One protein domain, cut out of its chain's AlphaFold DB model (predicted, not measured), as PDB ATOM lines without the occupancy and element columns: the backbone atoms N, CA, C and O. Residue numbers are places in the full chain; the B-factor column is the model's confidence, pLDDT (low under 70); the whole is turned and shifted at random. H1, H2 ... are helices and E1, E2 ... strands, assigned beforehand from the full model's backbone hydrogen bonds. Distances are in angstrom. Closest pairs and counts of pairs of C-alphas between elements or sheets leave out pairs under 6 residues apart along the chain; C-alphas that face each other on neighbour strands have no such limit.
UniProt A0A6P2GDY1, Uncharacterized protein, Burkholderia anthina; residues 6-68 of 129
ATOM      1  N   ASP A   6     185.037 234.381 216.225       46.00
ATOM      2  CA  ASP A   6     185.033 234.750 217.643       46.00
ATOM      3  C   ASP A   6     184.788 233.547 218.588       46.00
ATOM      4  O   ASP A   6     185.464 233.410 219.608       46.00
ATOM      5  N   MET A   7     183.932 232.585 218.201       49.25
ATOM      6  CA  MET A   7     183.692 231.350 218.973       49.25
ATOM      7  C   MET A   7     184.885 230.382 218.961       49.25
ATOM      8  O   MET A   7     184.975 229.505 219.816       49.25
ATOM      9  N   LEU A   8     185.800 230.501 217.991       55.12
ATOM     10  CA  LEU A   8     187.010 229.673 217.927       55.12
ATOM     11  C   LEU A   8     188.114 230.182 218.860       55.12
ATOM     12  O   LEU A   8     189.149 229.527 218.993       55.12
ATOM     13  N   THR A   9     187.917 231.333 219.508       61.09
ATOM     14  CA  THR A   9     188.870 231.872 220.485       61.09
ATOM     15  C   THR A   9     188.547 231.470 221.926       61.09
ATOM     16  O   THR A   9     189.461 231.455 222.764       61.09
ATOM     17  N   GLU A  10     187.294 231.085 222.196       80.31
ATOM     18  CA  GLU A  10     186.795 230.657 223.504       80.31
ATOM     19  C   GLU A  10     186.660 229.126 223.579       80.31
ATOM     20  O   GLU A  10     186.132 228.470 222.679       80.31
ATOM     21  N   LEU A  11     187.171 228.529 224.657       87.88
ATOM     22  CA  LEU A  11     187.015 227.097 224.914       87.88
ATOM     23  C   LEU A  11     185.633 226.807 225.494       87.88
ATOM     24  O   LEU A  11     185.231 227.414 226.484       87.88
ATOM     25  N   LEU A  12     184.961 225.808 224.931       86.81
ATOM     26  CA  LEU A  12     183.727 225.265 225.486       86.81
ATOM     27  C   LEU A  12     184.009 224.418 226.749       86.81
ATOM     28  O   LEU A  12     185.133 223.938 226.935       86.81
ATOM     29  N   PRO A  13     183.020 224.219 227.639       86.56
ATOM     30  CA  PRO A  13     183.178 223.369 228.822       86.56
ATOM     31  C   PRO A  13     183.431 221.896 228.467       86.56
ATOM     32  O   PRO A  13     183.108 221.447 227.369       86.56
ATOM     33  N   CYS A  14     183.983 221.118 229.399       87.12
ATOM     34  CA  CYS A  14     184.188 219.678 229.221       87.12
ATOM     35  C   CYS A  14     182.879 218.954 228.839       87.12
ATOM     36  O   CYS A  14     181.877 219.137 229.527       87.12
ATOM     37  N   PRO A  15     182.880 218.073 227.816       81.75
ATOM     38  CA  PRO A  15     181.674 217.356 227.393       81.75
ATOM     39  C   PRO A  15     181.165 216.330 228.407       81.75
ATOM     40  O   PRO A  15     180.045 215.851 228.264       81.75
ATOM     41  N   PHE A  16     181.992 215.948 229.383       84.62
ATOM     42  CA  PHE A  16     181.662 214.910 230.356       84.62
ATOM     43  C   PHE A  16     181.183 215.509 231.678       84.62
ATOM     44  O   PHE A  16     180.081 215.199 232.113       84.62
ATOM     45  N   CYS A  17     181.971 216.404 232.280       86.31
ATOM     46  CA  CYS A  17     181.664 217.000 233.587       86.31
ATOM     47  C   CYS A  17     181.271 218.486 233.538       86.31
ATOM     48  O   CYS A  17     180.980 219.083 234.567       86.31
ATOM     49  N   GLY A  18     181.305 219.140 232.372       84.06
ATOM     50  CA  GLY A  18     181.010 220.575 232.268       84.06
ATOM     51  C   GLY A  18     182.080 221.498 232.870       84.06
ATOM     52  O   GLY A  18     181.878 222.710 232.931       84.06
ATOM     53  N   ALA A  19     183.234 220.966 233.292       85.81
ATOM     54  CA  ALA A  19     184.333 221.764 233.826       85.81
ATOM     55  C   ALA A  19     184.811 222.837 232.836       85.81
ATOM     56  O   ALA A  19     184.947 222.590 231.632       85.81
ATOM     57  N   LYS A  20     185.127 224.027 233.357       86.31
ATOM     58  CA  LYS A  20     185.692 225.116 232.557       86.31
ATOM     59  C   LYS A  20     187.072 224.720 232.028       86.31
ATOM     60  O   LYS A  20     187.944 224.315 232.798       86.31
ATOM     61  N   ALA A  21     187.275 224.896 230.728       88.25
ATOM     62  CA  ALA A  21     188.546 224.646 230.067       88.25
ATOM     63  C   ALA A  21     189.301 225.957 229.787       88.25
ATOM     64  O   ALA A  21     188.709 227.013 229.562       88.25
ATOM     65  N   THR A  22     190.628 225.885 229.800       89.25
ATOM     66  CA  THR A  22     191.547 226.989 229.491       89.25
ATOM     67  C   THR A  22     192.691 226.490 228.607       89.25
ATOM     68  O   THR A  22     193.022 225.305 228.631       89.25
ATOM     69  N   VAL A  23     193.287 227.376 227.801       90.94
ATOM     70  CA  VAL A  23     194.572 227.101 227.140       90.94
ATOM     71  C   VAL A  23     195.638 227.889 227.879       90.94
ATOM     72  O   VAL A  23     195.581 229.119 227.910       90.94
ATOM     73  N   GLU A  24     196.613 227.192 228.445       90.00
ATOM     74  CA  GLU A  24     197.776 227.796 229.083       90.00
ATOM     75  C   GLU A  24     199.038 227.559 228.251       90.00
ATOM     76  O   GLU A  24     199.162 226.579 227.511       90.00
ATOM     77  N   LYS A  25     199.981 228.496 228.344       90.06
ATOM     78  CA  LYS A  25     201.320 228.313 227.795       90.06
ATOM     79  C   LYS A  25     202.136 227.483 228.783       90.06
ATOM     80  O   LYS A  25     202.207 227.845 229.955       90.06
ATOM     81  N   ILE A  26     202.785 226.421 228.312       87.00
ATOM     82  CA  ILE A  26     203.662 225.583 229.137       87.00
ATOM     83  C   ILE A  26     205.056 225.544 228.528       87.00
ATOM     84  O   ILE A  26     205.252 225.162 227.373       87.00
ATOM     85  N   GLY A  27     206.040 225.954 229.327       83.75
ATOM     86  CA  GLY A  27     207.386 226.213 228.831       83.75
ATOM     87  C   GLY A  27     207.402 227.358 227.815       83.75
ATOM     88  O   GLY A  27     206.531 228.230 227.816       83.75
ATOM     89  N   LEU A  28     208.416 227.380 226.951       80.75
ATOM     90  CA  LEU A  28     208.548 228.425 225.929       80.75
ATOM     91  C   LEU A  28     207.739 228.132 224.660       80.75
ATOM     92  O   LEU A  28     207.319 229.085 223.997       80.75
ATOM     93  N   ASP A  29     207.443 226.857 224.397       91.00
ATOM     94  CA  ASP A  29     207.152 226.387 223.039       91.00
ATOM     95  C   ASP A  29     205.824 225.641 222.884       91.00
ATOM     96  O   ASP A  29     205.524 225.197 221.778       91.00
ATOM     97  N   TRP A  30     205.003 225.514 223.936       93.50
ATOM     98  CA  TRP A  30     203.752 224.748 223.862       93.50
ATOM     99  C   TRP A  30     202.530 225.492 224.404       93.50
ATOM    100  O   TRP A  30     202.569 226.118 225.463       93.50
ATOM    101  N   TRP A  31     201.416 225.358 223.690       93.56
ATOM    102  CA  TRP A  31     200.063 225.526 224.214       93.56
ATOM    103  C   TRP A  31     199.566 224.198 224.768       93.56
ATOM    104  O   TRP A  31     199.751 223.164 224.125       93.56
ATOM    105  N   ARG A  32     198.887 224.227 225.917       91.75
ATOM    106  CA  ARG A  32     198.227 223.061 226.504       91.75
ATOM    107  C   ARG A  32     196.811 223.407 226.951       91.75
ATOM    108  O   ARG A  32     196.582 224.444 227.568       91.75
ATOM    109  N   LEU A  33     195.874 222.513 226.655       91.56
ATOM    110  CA  LEU A  33     194.540 222.514 227.237       91.56
ATOM    111  C   LEU A  33     194.595 222.079 228.705       91.56
ATOM    112  O   LEU A  33     195.201 221.061 229.032       91.56
ATOM    113  N   LYS A  34     193.882 222.799 229.565       88.75
ATOM    114  CA  LYS A  34     193.676 222.438 230.962       88.75
ATOM    115  C   LYS A  34     192.220 222.604 231.353       88.75
ATOM    116  O   LYS A  34     191.644 223.676 231.155       88.75
ATOM    117  N   ALA A  35     191.658 221.572 231.963       87.50
ATOM    118  CA  ALA A  35     190.363 221.608 232.620       87.50
ATOM    119  C   ALA A  35     190.510 220.971 234.007       87.50
ATOM    120  O   ALA A  35     191.177 219.951 234.161       87.50
ATOM    121  N   LEU A  36     189.933 221.610 235.024       84.06
ATOM    122  CA  LEU A  36     189.877 221.057 236.376       84.06
ATOM    123  C   LEU A  36     188.640 220.167 236.457       84.06
ATOM    124  O   LEU A  36     187.543 220.652 236.726       84.06
ATOM    125  N   HIS A  37     188.824 218.900 236.109       87.69
ATOM    126  CA  HIS A  37     187.772 217.895 236.137       87.69
ATOM    127  C   HIS A  37     187.370 217.542 237.577       87.69
ATOM    128  O   HIS A  37     188.180 217.678 238.494       87.69
ATOM    129  N   ASP A  38     186.124 217.105 237.762       82.50
ATOM    130  CA  ASP A  38     185.725 216.397 238.979       82.50
ATOM    131  C   ASP A  38     186.235 214.944 238.960       82.50
ATOM    132  O   ASP A  38     186.685 214.438 237.927       82.50
ATOM    133  N   ASP A  39     186.176 214.282 240.115       83.06
ATOM    134  CA  ASP A  39     186.757 212.949 240.318       83.06
ATOM    135  C   ASP A  39     186.018 211.831 239.552       83.06
ATOM    136  O   ASP A  39     186.545 210.728 239.407       83.06
ATOM    137  N   GLU A  40     184.809 212.100 239.050       85.44
ATOM    138  CA  GLU A  40     183.993 211.145 238.285       85.44
ATOM    139  C   GLU A  40     184.090 211.364 236.763       85.44
ATOM    140  O   GLU A  40     183.501 210.618 235.972       85.44
ATOM    141  N   CYS A  41     184.845 212.372 236.323       86.25
ATOM    142  CA  CYS A  41     185.002 212.691 234.915       86.25
ATOM    143  C   CYS A  41     185.762 211.592 234.160       86.25
ATOM    144  O   CYS A  41     186.835 211.142 234.555       86.25
ATOM    145  N   ALA A  42     185.250 211.227 232.982       85.38
ATOM    146  CA  ALA A  42     185.898 210.257 232.095       85.38
ATOM    147  C   ALA A  42     187.247 210.737 231.521       85.38
ATOM    148  O   ALA A  42     188.014 209.932 230.993       85.38
ATOM    149  N   LEU A  43     187.513 212.046 231.572       84.62
ATOM    150  CA  LEU A  43     188.821 212.623 231.279       84.62
ATOM    151  C   LEU A  43     189.530 212.883 232.603       84.62
ATOM    152  O   LEU A  43     189.051 213.676 233.412       84.62
ATOM    153  N   ASP A  44     190.669 212.229 232.792       75.62
ATOM    154  CA  ASP A  44     191.565 212.526 233.897       75.62
ATOM    155  C   ASP A  44     192.274 213.878 233.698       75.62
ATOM    156  O   ASP A  44     192.243 214.497 232.626       75.62
ATOM    157  N   ALA A  45     192.931 214.355 234.756       67.94
ATOM    158  CA  ALA A  45     193.702 215.598 234.726       67.94
ATOM    159  C   ALA A  45     194.886 215.564 233.734       67.94
ATOM    160  O   ALA A  45     195.423 216.620 233.390       67.94
ATOM    161  N   ASP A  46     195.268 214.378 233.251       70.12
ATOM    162  CA  ASP A  46     196.398 214.154 232.351       70.12
ATOM    163  C   ASP A  46     195.989 214.138 230.866       70.12
ATOM    164  O   ASP A  46     196.818 213.871 229.988       70.12
ATOM    165  N   HIS A  47     194.740 214.482 230.532       69.56
ATOM    166  CA  HIS A  47     194.298 214.558 229.140       69.56
ATOM    167  C   HIS A  47     194.945 215.737 228.384       69.56
ATOM    168  O   HIS A  47     194.427 216.853 228.304       69.56
ATOM    169  N   MET A  48     196.115 215.485 227.793       74.94
ATOM    170  CA  MET A  48     196.996 216.525 227.259       74.94
ATOM    171  C   MET A  48     196.756 216.812 225.773       74.94
ATOM    172  O   MET A  48     197.440 216.284 224.894       74.94
ATOM    173  N   LEU A  49     195.825 217.715 225.472       89.38
ATOM    174  CA  LEU A  49     195.758 218.327 224.145       89.38
ATOM    175  C   LEU A  49     196.778 219.474 224.075       89.38
ATOM    176  O   LEU A  49     196.636 220.475 224.777       89.38
ATOM    177  N   GLN A  50     197.816 219.331 223.249       93.12
ATOM    178  CA  GLN A  50     198.907 220.306 223.155       93.12
ATOM    179  C   GLN A  50     199.360 220.554 221.714       93.12
ATOM    180  O   GLN A  50     199.260 219.668 220.865       93.12
ATOM    181  N   ALA A  51     199.866 221.757 221.450       94.50
ATOM    182  CA  ALA A  51     200.378 222.178 220.146       94.50
ATOM    183  C   ALA A  51     201.528 223.189 220.305       94.50
ATOM    184  O   ALA A  51     201.643 223.792 221.375       94.50
ATOM    185  N   PRO A  52     202.360 223.413 219.271       95.75
ATOM    186  CA  PRO A  52     203.393 224.446 219.302       95.75
ATOM    187  C   PRO A  52     202.834 225.827 219.663       95.75
ATOM    188  O   PRO A  52     201.706 226.158 219.293       95.75
ATOM    189  N   HIS A  53     203.626 226.648 220.358       94.50
ATOM    190  CA  HIS A  53     203.264 227.992 220.818       94.50
ATOM    191  C   HIS A  53     203.247 229.019 219.667       94.50
ATOM    192  O   HIS A  53     204.015 229.979 219.636       94.50
ATOM    193  N   THR A  54     202.344 228.803 218.710       93.00
ATOM    194  CA  THR A  54     202.002 229.724 217.619       93.00
ATOM    195  C   THR A  54     200.509 230.072 217.681       93.00
ATOM    196  O   THR A  54     199.743 229.357 218.342       93.00
ATOM    197  N   PRO A  55     200.057 231.158 217.031       91.12
ATOM    198  CA  PRO A  55     198.631 231.472 216.929       91.12
ATOM    199  C   PRO A  55     197.804 230.312 216.351       91.12
ATOM    200  O   PRO A  55     196.752 229.969 216.892       91.12
ATOM    201  N   GLU A  56     198.315 229.642 215.319       91.56
ATOM    202  CA  GLU A  56     197.667 228.507 214.655       91.56
ATOM    203  C   GLU A  56     197.615 227.282 215.570       91.56
ATOM    204  O   GLU A  56     196.600 226.590 215.623       91.56
ATOM    205  N   GLY A  57     198.679 227.037 216.343       93.56
ATOM    206  CA  GLY A  57     198.697 225.983 217.354       93.56
ATOM    207  C   GLY A  57     197.643 226.216 218.437       93.56
ATOM    208  O   GLY A  57     196.921 225.287 218.802       93.56
ATOM    209  N   ARG A  58     197.480 227.465 218.899       92.19
ATOM    210  CA  ARG A  58     196.429 227.828 219.864       92.19
ATOM    211  C   ARG A  58     195.040 227.572 219.286       92.19
ATOM    212  O   ARG A  58     194.223 226.925 219.936       92.19
ATOM    213  N   ALA A  59     194.790 228.059 218.071       91.38
ATOM    214  CA  ALA A  59     193.518 227.878 217.378       91.38
ATOM    215  C   ALA A  59     193.198 226.390 217.166       91.38
ATOM    216  O   ALA A  59     192.063 225.963 217.372       91.38
ATOM    217  N   TRP A  60     194.206 225.575 216.834       92.62
ATOM    218  CA  TRP A  60     194.045 224.131 216.695       92.62
ATOM    219  C   TRP A  60     193.635 223.461 218.009       92.62
ATOM    220  O   TRP A  60     192.702 222.659 217.999       92.62
ATOM    221  N   VAL A  61     194.280 223.798 219.136       93.06
ATOM    222  CA  VAL A  61     193.914 223.254 220.459       93.06
ATOM    223  C   VAL A  61     192.451 223.569 220.769       93.06
ATOM    224  O   VAL A  61     191.705 222.673 221.164       93.06
ATOM    225  N   ILE A  62     192.019 224.810 220.527       90.75
ATOM    226  CA  ILE A  62     190.640 225.235 220.790       90.75
ATOM    227  C   ILE A  62     189.656 224.496 219.885       90.75
ATOM    228  O   ILE A  62     188.722 223.872 220.381       90.75
ATOM    229  N   ALA A  63     189.884 224.479 218.571       88.81
ATOM    230  CA  ALA A  63     188.999 223.801 217.626       88.81
ATOM    231  C   ALA A  63     188.919 222.285 217.887       88.81
ATOM    232  O   ALA A  63     187.845 221.680 217.826       88.81
ATOM    233  N   ALA A  64     190.049 221.652 218.208       89.88
ATOM    234  CA  ALA A  64     190.093 220.235 218.523       89.88
ATOM    235  C   ALA A  64     189.389 219.923 219.852       89.88
ATOM    236  O   ALA A  64     188.745 218.879 219.953       89.88
ATOM    237  N   TRP A  65     189.455 220.784 220.863       90.00
ATOM    238  CA  TRP A  65     188.628 220.615 222.056       90.00
ATOM    239  C   TRP A  65     187.143 220.815 221.729       90.00
ATOM    240  O   TRP A  65     186.355 219.883 221.882       90.00
ATOM    241  N   ASN A  66     186.788 221.965 221.154       87.62
ATOM    242  CA  ASN A  66     185.405 222.381 220.919       87.62
ATOM    243  C   ASN A  66     184.627 221.437 219.983       87.62
ATOM    244  O   ASN A  66     183.419 221.273 220.125       87.62
ATOM    245  N   ARG A  67     185.287 220.736 219.048       83.94
ATOM    246  CA  ARG A  67     184.599 219.719 218.220       83.94
ATOM    247  C   ARG A  67     184.076 218.527 219.035       83.94
ATOM    248  O   ARG A  67     183.217 217.794 218.556       83.94
ATOM    249  N   ARG A  68     184.662 218.266 220.210       80.25
ATOM    250  CA  ARG A  68     184.303 217.151 221.105       80.25
ATOM    251  C   ARG A  68     183.229 217.566 222.104       80.25
ATOM    252  O   ARG A  68     182.505 216.714 222.604       80.25
TER     253      ARG A  68
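Overview. This is residues 6 to 68 of the 129 residues of an uncharacterized protein of Burkholderia anthina (UniProt A0A6P2GDY1). A small antiparallel sheet of three strands has one helix, H1, packed over one face and running along the strands, with no named helix on the other face. E1 and E2 form a hairpin of two longer strands, and short E3 lies beside residues 30 to 32 of E2; two long stretches without a named element, residues 6 to 20 and 36 to 49, lead into E1 and from E2 to E3, both reaching out beyond the end of the sheet where E1 begins and E2 ends. The printed part has 63 residues, with three named strands and then one named helix in the order E1, E2, E3, H1; the sheet's order is E1 - E2 - E3. The class is mixed, helices and strands, with under half of the residues, 27 of 63, in named elements. The whole is compact, with a radius of gyration of the C-alphas of 11.3 A, and its outline is flat, spanning 33 by 26 by 13 A.

Along the chain. Find C-alpha 21 at (188.546, 224.646, 230.067); there E1, residues 21 to 26, begins and runs 15.2 A. E2, residues 30 to 35, covers 16.3 A, and E3, residues 50 to 52, covers 7.2 A from C-alpha 50 at (198.907, 220.306, 223.155). H1, residues 55 to 66, runs 16.5 A to C-alpha 66 at (185.405, 222.381, 220.919).

Arrangement. Begin at E2, the inner strand of a meander, E1 E2 E3, in which each strand is the antiparallel neighbour of the one before. Its hairpin with E1 stands at 148 degrees between directions; look for N 24 and O 32, 2.9 A apart, and N 34 and O 22, 2.8 A, within hydrogen-bond range. In the hairpin of E2 and E3, at 158 degrees, N 31 and O 51 are 2.8 A apart, also within that range. H1 is on the sheet at a height over the sheet of 6.8 A, forming two layers, a helix on one face of a sheet. It lies over E3 and only just over E2, on which 3 of its 12 C-alphas fall. On the local plane it runs along E3 at 9 degrees. Its closest C-alphas to E3 are those of Gly 57 and Ala 51, 5.0 A apart; to E2, those of Arg 58 and Trp 31, 6.1 A. In H1 every O i to N i+4 pair is within hydrogen-bond range.

Size, cuts and confidence. The two C-alphas farthest apart are those of Glu 40 and Thr 54, 33.1 A. The printed part has no cut; the links E1 to E2 and E3 to H1 are tight, and E2 to E3 is long, with 14 residues. The mean pLDDT of the printed part is 84.8; look for values under 70 at residues 6 to 9, 45 and 47.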